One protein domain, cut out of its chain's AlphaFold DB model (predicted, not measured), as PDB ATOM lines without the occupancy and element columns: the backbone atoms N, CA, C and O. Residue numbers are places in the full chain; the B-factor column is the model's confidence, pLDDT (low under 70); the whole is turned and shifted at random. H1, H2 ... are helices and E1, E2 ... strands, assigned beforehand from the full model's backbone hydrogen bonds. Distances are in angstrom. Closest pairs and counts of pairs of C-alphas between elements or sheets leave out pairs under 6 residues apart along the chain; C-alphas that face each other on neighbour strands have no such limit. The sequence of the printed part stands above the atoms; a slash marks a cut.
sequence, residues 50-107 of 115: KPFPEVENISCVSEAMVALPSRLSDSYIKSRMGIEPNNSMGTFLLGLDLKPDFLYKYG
ATOM      1  N   LYS A  50     -36.123 -51.784 -35.756       94.31
ATOM      2  CA  LYS A  50     -37.494 -52.239 -36.005       94.31
ATOM      3  C   LYS A  50     -38.076 -51.468 -37.189       94.31
ATOM      4  O   LYS A  50     -37.718 -50.301 -37.342       94.31
ATOM      5  N   PRO A  51     -38.983 -52.069 -37.977       95.19
ATOM      6  CA  PRO A  51     -39.732 -51.334 -38.991       95.19
ATOM      7  C   PRO A  51     -40.427 -50.109 -38.392       95.19
ATOM      8  O   PRO A  51     -40.849 -50.150 -37.230       95.19
ATOM      9  N   PHE A  52     -40.563 -49.042 -39.180       95.44
ATOM     10  CA  PHE A  52     -41.228 -47.809 -38.761       95.44
ATOM     11  C   PHE A  52     -42.304 -47.360 -39.774       95.44
ATOM     12  O   PHE A  52     -42.095 -46.397 -40.519       95.44
ATOM     13  N   PRO A  53     -43.468 -48.045 -39.805       92.56
ATOM     14  CA  PRO A  53     -44.492 -47.873 -40.841       92.56
ATOM     15  C   PRO A  53     -45.054 -46.453 -40.953       92.56
ATOM     16  O   PRO A  53     -45.473 -46.018 -42.025       92.56
ATOM     17  N   GLU A  54     -45.063 -45.697 -39.856       92.38
ATOM     18  CA  GLU A  54     -45.515 -44.309 -39.834       92.38
ATOM     19  C   GLU A  54     -44.727 -43.441 -40.822       92.38
ATOM     20  O   GLU A  54     -45.310 -42.570 -41.470       92.38
ATOM     21  N   VAL A  55     -43.426 -43.708 -40.975       92.00
ATOM     22  CA  VAL A  55     -42.544 -43.001 -41.912       92.00
ATOM     23  C   VAL A  55     -42.633 -43.579 -43.327       92.00
ATOM     24  O   VAL A  55     -42.488 -42.839 -44.297       92.00
ATOM     25  N   GLU A  56     -42.957 -44.864 -43.474       91.38
ATOM     26  CA  GLU A  56     -43.166 -45.511 -44.783       91.38
ATOM     27  C   GLU A  56     -44.385 -44.961 -45.536       91.38
ATOM     28  O   GLU A  56     -44.445 -45.017 -46.763       91.38
ATOM     29  N   ASN A  57     -45.337 -44.346 -44.826       89.69
ATOM     30  CA  ASN A  57     -46.467 -43.649 -45.446       89.69
ATOM     31  C   ASN A  57     -46.054 -42.383 -46.223       89.69
ATOM     32  O   ASN A  57     -46.860 -41.823 -46.972       89.69
ATOM     33  N   ILE A  58     -44.817 -41.904 -46.060       91.56
ATOM     34  CA  ILE A  58     -44.295 -40.775 -46.830       91.56
ATOM     35  C   ILE A  58     -44.050 -41.233 -48.271       91.56
ATOM     36  O   ILE A  58     -43.345 -42.202 -48.532       91.56
ATOM     37  N   SER A  59     -44.602 -40.498 -49.240       89.75
ATOM     38  CA  SER A  59     -44.681 -40.939 -50.641       89.75
ATOM     39  C   SER A  59     -43.341 -41.313 -51.285       89.75
ATOM     40  O   SER A  59     -43.330 -42.167 -52.173       89.75
ATOM     41  N   CYS A  60     -42.229 -40.715 -50.852       90.81
ATOM     42  CA  CYS A  60     -40.885 -40.973 -51.368       90.81
ATOM     43  C   CYS A  60     -40.105 -42.073 -50.632       90.81
ATOM     44  O   CYS A  60     -39.045 -42.460 -51.122       90.81
ATOM     45  N   VAL A  61     -40.606 -42.578 -49.505       92.75
ATOM     46  CA  VAL A  61     -39.955 -43.616 -48.693       92.75
ATOM     47  C   VAL A  61     -40.461 -44.987 -49.142       92.75
ATOM     48  O   VAL A  61     -41.658 -45.165 -49.365       92.75
ATOM     49  N   SER A  62     -39.553 -45.938 -49.353       92.00
ATOM     50  CA  SER A  62     -39.892 -47.337 -49.655       92.00
ATOM     51  C   SER A  62     -39.829 -48.232 -48.427       92.00
ATOM     52  O   SER A  62     -40.631 -49.151 -48.322       92.00
ATOM     53  N   GLU A  63     -38.898 -47.954 -47.518       94.88
ATOM     54  CA  GLU A  63     -38.695 -48.713 -46.287       94.88
ATOM     55  C   GLU A  63     -38.149 -47.776 -45.212       94.88
ATOM     56  O   GLU A  63     -37.348 -46.881 -45.508       94.88
ATOM     57  N   ALA A  64     -38.586 -47.964 -43.968       96.00
ATOM     58  CA  ALA A  64     -38.054 -47.222 -42.839       96.00
ATOM     59  C   ALA A  64     -37.796 -48.145 -41.653       96.00
ATOM     60  O   ALA A  64     -38.645 -48.941 -41.252       96.00
ATOM     61  N   MET A  65     -36.638 -47.970 -41.024       95.38
ATOM     62  CA  MET A  65     -36.300 -48.642 -39.778       95.38
ATOM     63  C   MET A  65     -35.884 -47.639 -38.716       95.38
ATOM     64  O   MET A  65     -35.132 -46.702 -38.979       95.38
ATOM     65  N   VAL A  66     -36.318 -47.872 -37.482       95.38
ATOM     66  CA  VAL A  66     -35.938 -47.078 -36.318       95.38
ATOM     67  C   VAL A  66     -35.174 -47.930 -35.322       95.38
ATOM     68  O   VAL A  66     -35.502 -49.093 -35.084       95.38
ATOM     69  N   ALA A  67     -34.162 -47.342 -34.700       93.12
ATOM     70  CA  ALA A  67     -33.446 -47.976 -33.612       93.12
ATOM     71  C   ALA A  67     -33.130 -46.997 -32.490       93.12
ATOM     72  O   ALA A  67     -32.913 -45.805 -32.710       93.12
ATOM     73  N   LEU A  68     -33.060 -47.527 -31.273       90.44
ATOM     74  CA  LEU A  68     -32.639 -46.767 -30.106       90.44
ATOM     75  C   LEU A  68     -31.179 -47.096 -29.788       90.44
ATOM     76  O   LEU A  68     -30.866 -48.264 -29.532       90.44
ATOM     77  N   PRO A  69     -30.275 -46.104 -29.796       88.50
ATOM     78  CA  PRO A  69     -28.908 -46.321 -29.361       88.50
ATOM     79  C   PRO A  69     -28.854 -46.648 -27.861       88.50
ATOM     80  O   PRO A  69     -29.712 -46.250 -27.070       88.50
ATOM     81  N   SER A  70     -27.800 -47.357 -27.441       85.88
ATOM     82  CA  SER A  70     -27.490 -47.520 -26.014       85.88
ATOM     83  C   SER A  70     -27.213 -46.159 -25.358       85.88
ATOM     84  O   SER A  70     -26.853 -45.210 -26.047       85.88
ATOM     85  N   ARG A  71     -27.282 -46.048 -24.023       84.81
ATOM     86  CA  ARG A  71     -26.982 -44.780 -23.314       84.81
ATOM     87  C   ARG A  71     -25.601 -44.203 -23.651       84.81
ATOM     88  O   ARG A  71     -25.452 -42.988 -23.774       84.81
ATOM     89  N   LEU A  72     -24.598 -45.072 -23.791       85.25
ATOM     90  CA  LEU A  72     -23.236 -44.666 -24.149       85.25
ATOM     91  C   LEU A  72     -23.179 -44.174 -25.597       85.25
ATOM     92  O   LEU A  72     -22.594 -43.129 -25.866       85.25
ATOM     93  N   SER A  73     -23.835 -44.896 -26.507       85.38
ATOM     94  CA  SER A  73     -23.941 -44.514 -27.915       85.38
ATOM     95  C   SER A  73     -24.716 -43.201 -28.091       85.38
ATOM     96  O   SER A  73     -24.255 -42.340 -28.828       85.38
ATOM     97  N   ASP A  74     -25.830 -43.000 -27.376       87.50
ATOM     98  CA  ASP A  74     -26.611 -41.749 -27.349       87.50
ATOM     99  C   ASP A  74     -25.740 -40.567 -26.913       87.50
ATOM    100  O   ASP A  74     -25.664 -39.556 -27.605       87.50
ATOM    101  N   SER A  75     -25.018 -40.727 -25.799       87.00
ATOM    102  CA  SER A  75     -24.122 -39.691 -25.273       87.00
ATOM    103  C   SER A  75     -22.997 -39.367 -26.256       87.00
ATOM    104  O   SER A  75     -22.673 -38.199 -26.475       87.00
ATOM    105  N   TYR A  76     -22.429 -40.394 -26.893       87.38
ATOM    106  CA  TYR A  76     -21.419 -40.213 -27.928       87.38
ATOM    107  C   TYR A  76     -21.987 -39.459 -29.140       87.38
ATOM    108  O   TYR A  76     -21.413 -38.447 -29.539       87.38
ATOM    109  N   ILE A  77     -23.133 -39.886 -29.682       88.25
ATOM    110  CA  ILE A  77     -23.800 -39.239 -30.823       88.25
ATOM    111  C   ILE A  77     -24.094 -37.772 -30.502       88.25
ATOM    112  O   ILE A  77     -23.703 -36.897 -31.271       88.25
ATOM    113  N   LYS A  78     -24.694 -37.484 -29.340       89.62
ATOM    114  CA  LYS A  78     -24.960 -36.112 -28.883       89.62
ATOM    115  C   LYS A  78     -23.692 -35.263 -28.860       89.62
ATOM    116  O   LYS A  78     -23.695 -34.173 -29.424       89.62
ATOM    117  N   SER A  79     -22.590 -35.789 -28.322       88.62
ATOM    118  CA  SER A  79     -21.312 -35.065 -28.287       88.62
ATOM    119  C   SER A  79     -20.776 -34.735 -29.687       88.62
ATOM    120  O   SER A  79     -20.304 -33.626 -29.927       88.62
ATOM    121  N   ARG A  80     -20.901 -35.667 -30.643       90.50
ATOM    122  CA  ARG A  80     -20.463 -35.481 -32.038       90.50
ATOM    123  C   ARG A  80     -21.364 -34.529 -32.821       90.50
ATOM    124  O   ARG A  80     -20.888 -33.906 -33.763       90.50
ATOM    125  N   MET A  81     -22.627 -34.414 -32.423       89.44
ATOM    126  CA  MET A  81     -23.622 -33.516 -33.013       89.44
ATOM    127  C   MET A  81     -23.660 -32.134 -32.338       89.44
ATOM    128  O   MET A  81     -24.451 -31.288 -32.748       89.44
ATOM    129  N   GLY A  82     -22.845 -31.895 -31.301       89.56
ATOM    130  CA  GLY A  82     -22.872 -30.648 -30.527       89.56
ATOM    131  C   GLY A  82     -24.159 -30.453 -29.715       89.56
ATOM    132  O   GLY A  82     -24.554 -29.323 -29.449       89.56
ATOM    133  N   ILE A  83     -24.843 -31.544 -29.356       86.00
ATOM    134  CA  ILE A  83     -26.063 -31.523 -28.543       86.00
ATOM    135  C   ILE A  83     -25.669 -31.609 -27.069       86.00
ATOM    136  O   ILE A  83     -25.007 -32.561 -26.651       86.00
ATOM    137  N   GLU A  84     -26.121 -30.641 -26.274       80.31
ATOM    138  CA  GLU A  84     -25.825 -30.584 -24.842       80.31
ATOM    139  C   GLU A  84     -26.397 -31.797 -24.072       80.31
ATOM    140  O   GLU A  84     -27.557 -32.174 -24.287       80.31
ATOM    141  N   PRO A  85     -25.644 -32.388 -23.120       66.19
ATOM    142  CA  PRO A  85     -26.070 -33.574 -22.364       66.19
ATOM    143  C   PRO A  85     -27.336 -33.368 -21.524       66.19
ATOM    144  O   PRO A  85     -28.030 -34.332 -21.207       66.19
ATOM    145  N   ASN A  86     -27.644 -32.116 -21.171       67.94
ATOM    146  CA  ASN A  86     -28.772 -31.755 -20.310       67.94
ATOM    147  C   ASN A  86     -30.122 -31.760 -21.040       67.94
ATOM    148  O   ASN A  86     -31.155 -31.511 -20.419       67.94
ATOM    149  N   ASN A  87     -30.135 -32.040 -22.346       65.56
ATOM    150  CA  ASN A  87     -31.380 -32.218 -23.076       65.56
ATOM    151  C   ASN A  87     -31.994 -33.570 -22.677       65.56
ATOM    152  O   ASN A  87     -31.446 -34.632 -22.979       65.56
ATOM    153  N   SER A  88     -33.136 -33.529 -21.986       65.00
ATOM    154  CA  SER A  88     -33.832 -34.700 -21.424       65.00
ATOM    155  C   SER A  88     -34.347 -35.690 -22.477       65.00
ATOM    156  O   SER A  88     -34.785 -36.789 -22.137       65.00
ATOM    157  N   MET A  89     -34.290 -35.321 -23.755       79.50
ATOM    158  CA  MET A  89     -34.760 -36.133 -24.866       79.50
ATOM    159  C   MET A  89     -33.641 -37.059 -25.375       79.50
ATOM    160  O   MET A  89     -32.513 -36.633 -25.643       79.50
ATOM    161  N   GLY A  90     -33.933 -38.359 -25.463       84.00
ATOM    162  CA  GLY A  90     -33.035 -39.341 -26.080       84.00
ATOM    163  C   GLY A  90     -32.954 -39.156 -27.597       84.00
ATOM    164  O   GLY A  90     -33.868 -38.601 -28.206       84.00
ATOM    165  N   THR A  91     -31.868 -39.624 -28.210       88.75
ATOM    166  CA  THR A  91     -31.765 -39.742 -29.671       88.75
ATOM    167  C   THR A  91     -32.296 -41.090 -30.148       88.75
ATOM    168  O   THR A  91     -32.376 -42.062 -29.393       88.75
ATOM    169  N   PHE A  92     -32.654 -41.144 -31.426       90.88
ATOM    170  CA  PHE A  92     -32.948 -42.373 -32.149       90.88
ATOM    171  C   PHE A  92     -32.246 -42.326 -33.505       90.88
ATOM    172  O   PHE A  92     -31.931 -41.253 -34.023       90.88
ATOM    173  N   LEU A  93     -31.982 -43.500 -34.063       92.06
ATOM    174  CA  LEU A  93     -31.441 -43.670 -35.402       92.06
ATOM    175  C   LEU A  93     -32.588 -44.019 -36.344       92.06
ATOM    176  O   LEU A  93     -33.434 -44.845 -36.000       92.06
ATOM    177  N   LEU A  94     -32.600 -43.395 -37.516       93.56
ATOM    178  CA  LEU A  94     -33.589 -43.628 -38.560       93.56
ATOM    179  C   LEU A  94     -32.855 -44.024 -39.843       93.56
ATOM    180  O   LEU A  94     -32.075 -43.236 -40.376       93.56
ATOM    181  N   GLY A  95     -33.086 -45.252 -40.300       93.19
ATOM    182  CA  GLY A  95     -32.680 -45.738 -41.615       93.19
ATOM    183  C   GLY A  95     -33.848 -45.609 -42.584       93.19
ATOM    184  O   GLY A  95     -34.979 -45.927 -42.217       93.19
ATOM    185  N   LEU A  96     -33.584 -45.109 -43.789       93.81
ATOM    186  CA  LEU A  96     -34.601 -44.860 -44.808       93.81
ATOM    187  C   LEU A  96     -34.075 -45.300 -46.162       93.81
ATOM    188  O   LEU A  96     -33.029 -44.807 -46.590       93.81
ATOM    189  N   ASP A  97     -34.860 -46.117 -46.853       92.06
ATOM    190  CA  ASP A  97     -34.705 -46.304 -48.286       92.06
ATOM    191  C   ASP A  97     -35.698 -45.419 -49.029       92.06
ATOM    192  O   ASP A  97     -36.867 -45.262 -48.655       92.06
ATOM    193  N   LEU A  98     -35.201 -44.805 -50.097       91.38
ATOM    194  CA  LEU A  98     -35.966 -43.902 -50.938       91.38
ATOM    195  C   LEU A  98     -36.328 -44.596 -52.240       91.38
ATOM    196  O   LEU A  98     -35.523 -45.318 -52.834       91.38
ATOM    197  N   LYS A  99     -37.530 -44.309 -52.738       89.25
ATOM    198  CA  LYS A  99     -37.985 -44.849 -54.018       89.25
ATOM    199  C   LYS A  99     -37.056 -44.392 -55.153       89.25
ATOM    200  O   LYS A  99     -36.701 -43.209 -55.198       89.25
ATOM    201  N   PRO A 100     -36.728 -45.271 -56.119       84.94
ATOM    202  CA  PRO A 100     -35.843 -44.933 -57.234       84.94
ATOM    203  C   PRO A 100     -36.271 -43.671 -57.988       84.94
ATOM    204  O   PRO A 100     -35.438 -42.815 -58.263       84.94
ATOM    205  N   ASP A 101     -37.570 -43.492 -58.239       85.31
ATOM    206  CA  ASP A 101     -38.110 -42.320 -58.946       85.31
ATOM    207  C   ASP A 101     -37.795 -41.002 -58.231       85.31
ATOM    208  O   ASP A 101     -37.522 -39.982 -58.869       85.31
ATOM    209  N   PHE A 102     -37.793 -41.023 -56.895       84.25
ATOM    210  CA  PHE A 102     -37.381 -39.879 -56.093       84.25
ATOM    211  C   PHE A 102     -35.882 -39.614 -56.271       84.25
ATOM    212  O   PHE A 102     -35.481 -38.482 -56.533       84.25
ATOM    213  N   LEU A 103     -35.050 -40.654 -56.216       81.25
ATOM    214  CA  LEU A 103     -33.603 -40.530 -56.403       81.25
ATOM    215  C   LEU A 103     -33.230 -40.020 -57.805       81.25
ATOM    216  O   LEU A 103     -32.344 -39.171 -57.924       81.25
ATOM    217  N   TYR A 104     -33.924 -40.474 -58.854       81.50
ATOM    218  CA  TYR A 104     -33.737 -39.992 -60.228       81.50
ATOM    219  C   TYR A 104     -34.164 -38.534 -60.388       81.50
ATOM    220  O   TYR A 104     -33.430 -37.739 -60.976       81.50
ATOM    221  N   LYS A 105     -35.318 -38.155 -59.820       79.44
ATOM    222  CA  LYS A 105     -35.837 -36.781 -59.880       79.44
ATOM    223  C   LYS A 105     -34.863 -35.753 -59.298       79.44
ATOM    224  O   LYS A 105     -34.817 -34.626 -59.782       79.44
ATOM    225  N   TYR A 106     -34.083 -36.139 -58.288       76.62
ATOM    226  CA  TYR A 106     -33.102 -35.270 -57.631       76.62
ATOM    227  C   TYR A 106     -31.647 -35.565 -58.033       76.62
ATOM    228  O   TYR A 106     -30.726 -35.019 -57.431       76.62
ATOM    229  N   GLY A 107     -31.422 -36.393 -59.062       67.94
ATOM    230  CA  GLY A 107     -30.091 -36.652 -59.625       67.94
ATOM    231  C   GLY A 107     -29.119 -37.379 -58.687       67.94
ATOM    232  O   GLY A 107     -27.909 -37.297 -58.892       67.94
TER     233      GLY A 107
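Overview. This is residues 50 to 107 of the 115 residues of an uncharacterized protein of Methanohalophilus sp. RSK (UniProt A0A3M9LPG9). A two-stranded antiparallel ribbon of E1 and E2 has H2 beyond one end, H3 beyond the other, and little H1 packed on E1. The 58 printed residues include three named helices and two named strands, in the order H1, E1, H2, E2, H3, a mixed class. The whole is loose and elongated, with a radius of gyration of the C-alphas of 14.7 A and spans of 40 by 25 by 15 A.

Along the chain. H1, residues 53 to 56, begins with C-alpha 53 at (-44.492, -47.873, -40.841). E1 is residues 61 to 67, 17.0 A; H2 71 to 80, 14.3 A; E2 93 to 98, 16.2 A. H3, residues 100 to 105, ends at (-35.837, -36.781, -59.880).

Arrangement. E1 and E2 are antiparallel at 167 degrees, with N 65 and O 95 2.9 A apart. The closest C-alphas of H1 and E1, Glu 56 and Glu 63, are 5.7 A apart. H2 and H3 are apart. In both, every O i to N i+4 pair is within hydrogen-bond range; H1 is too short for one.

Size, cuts and confidence. The printed part has no cut. The link H2 to E2, 12 residues, is long. Residues 85 to 88 and 107 are under pLDDT 70.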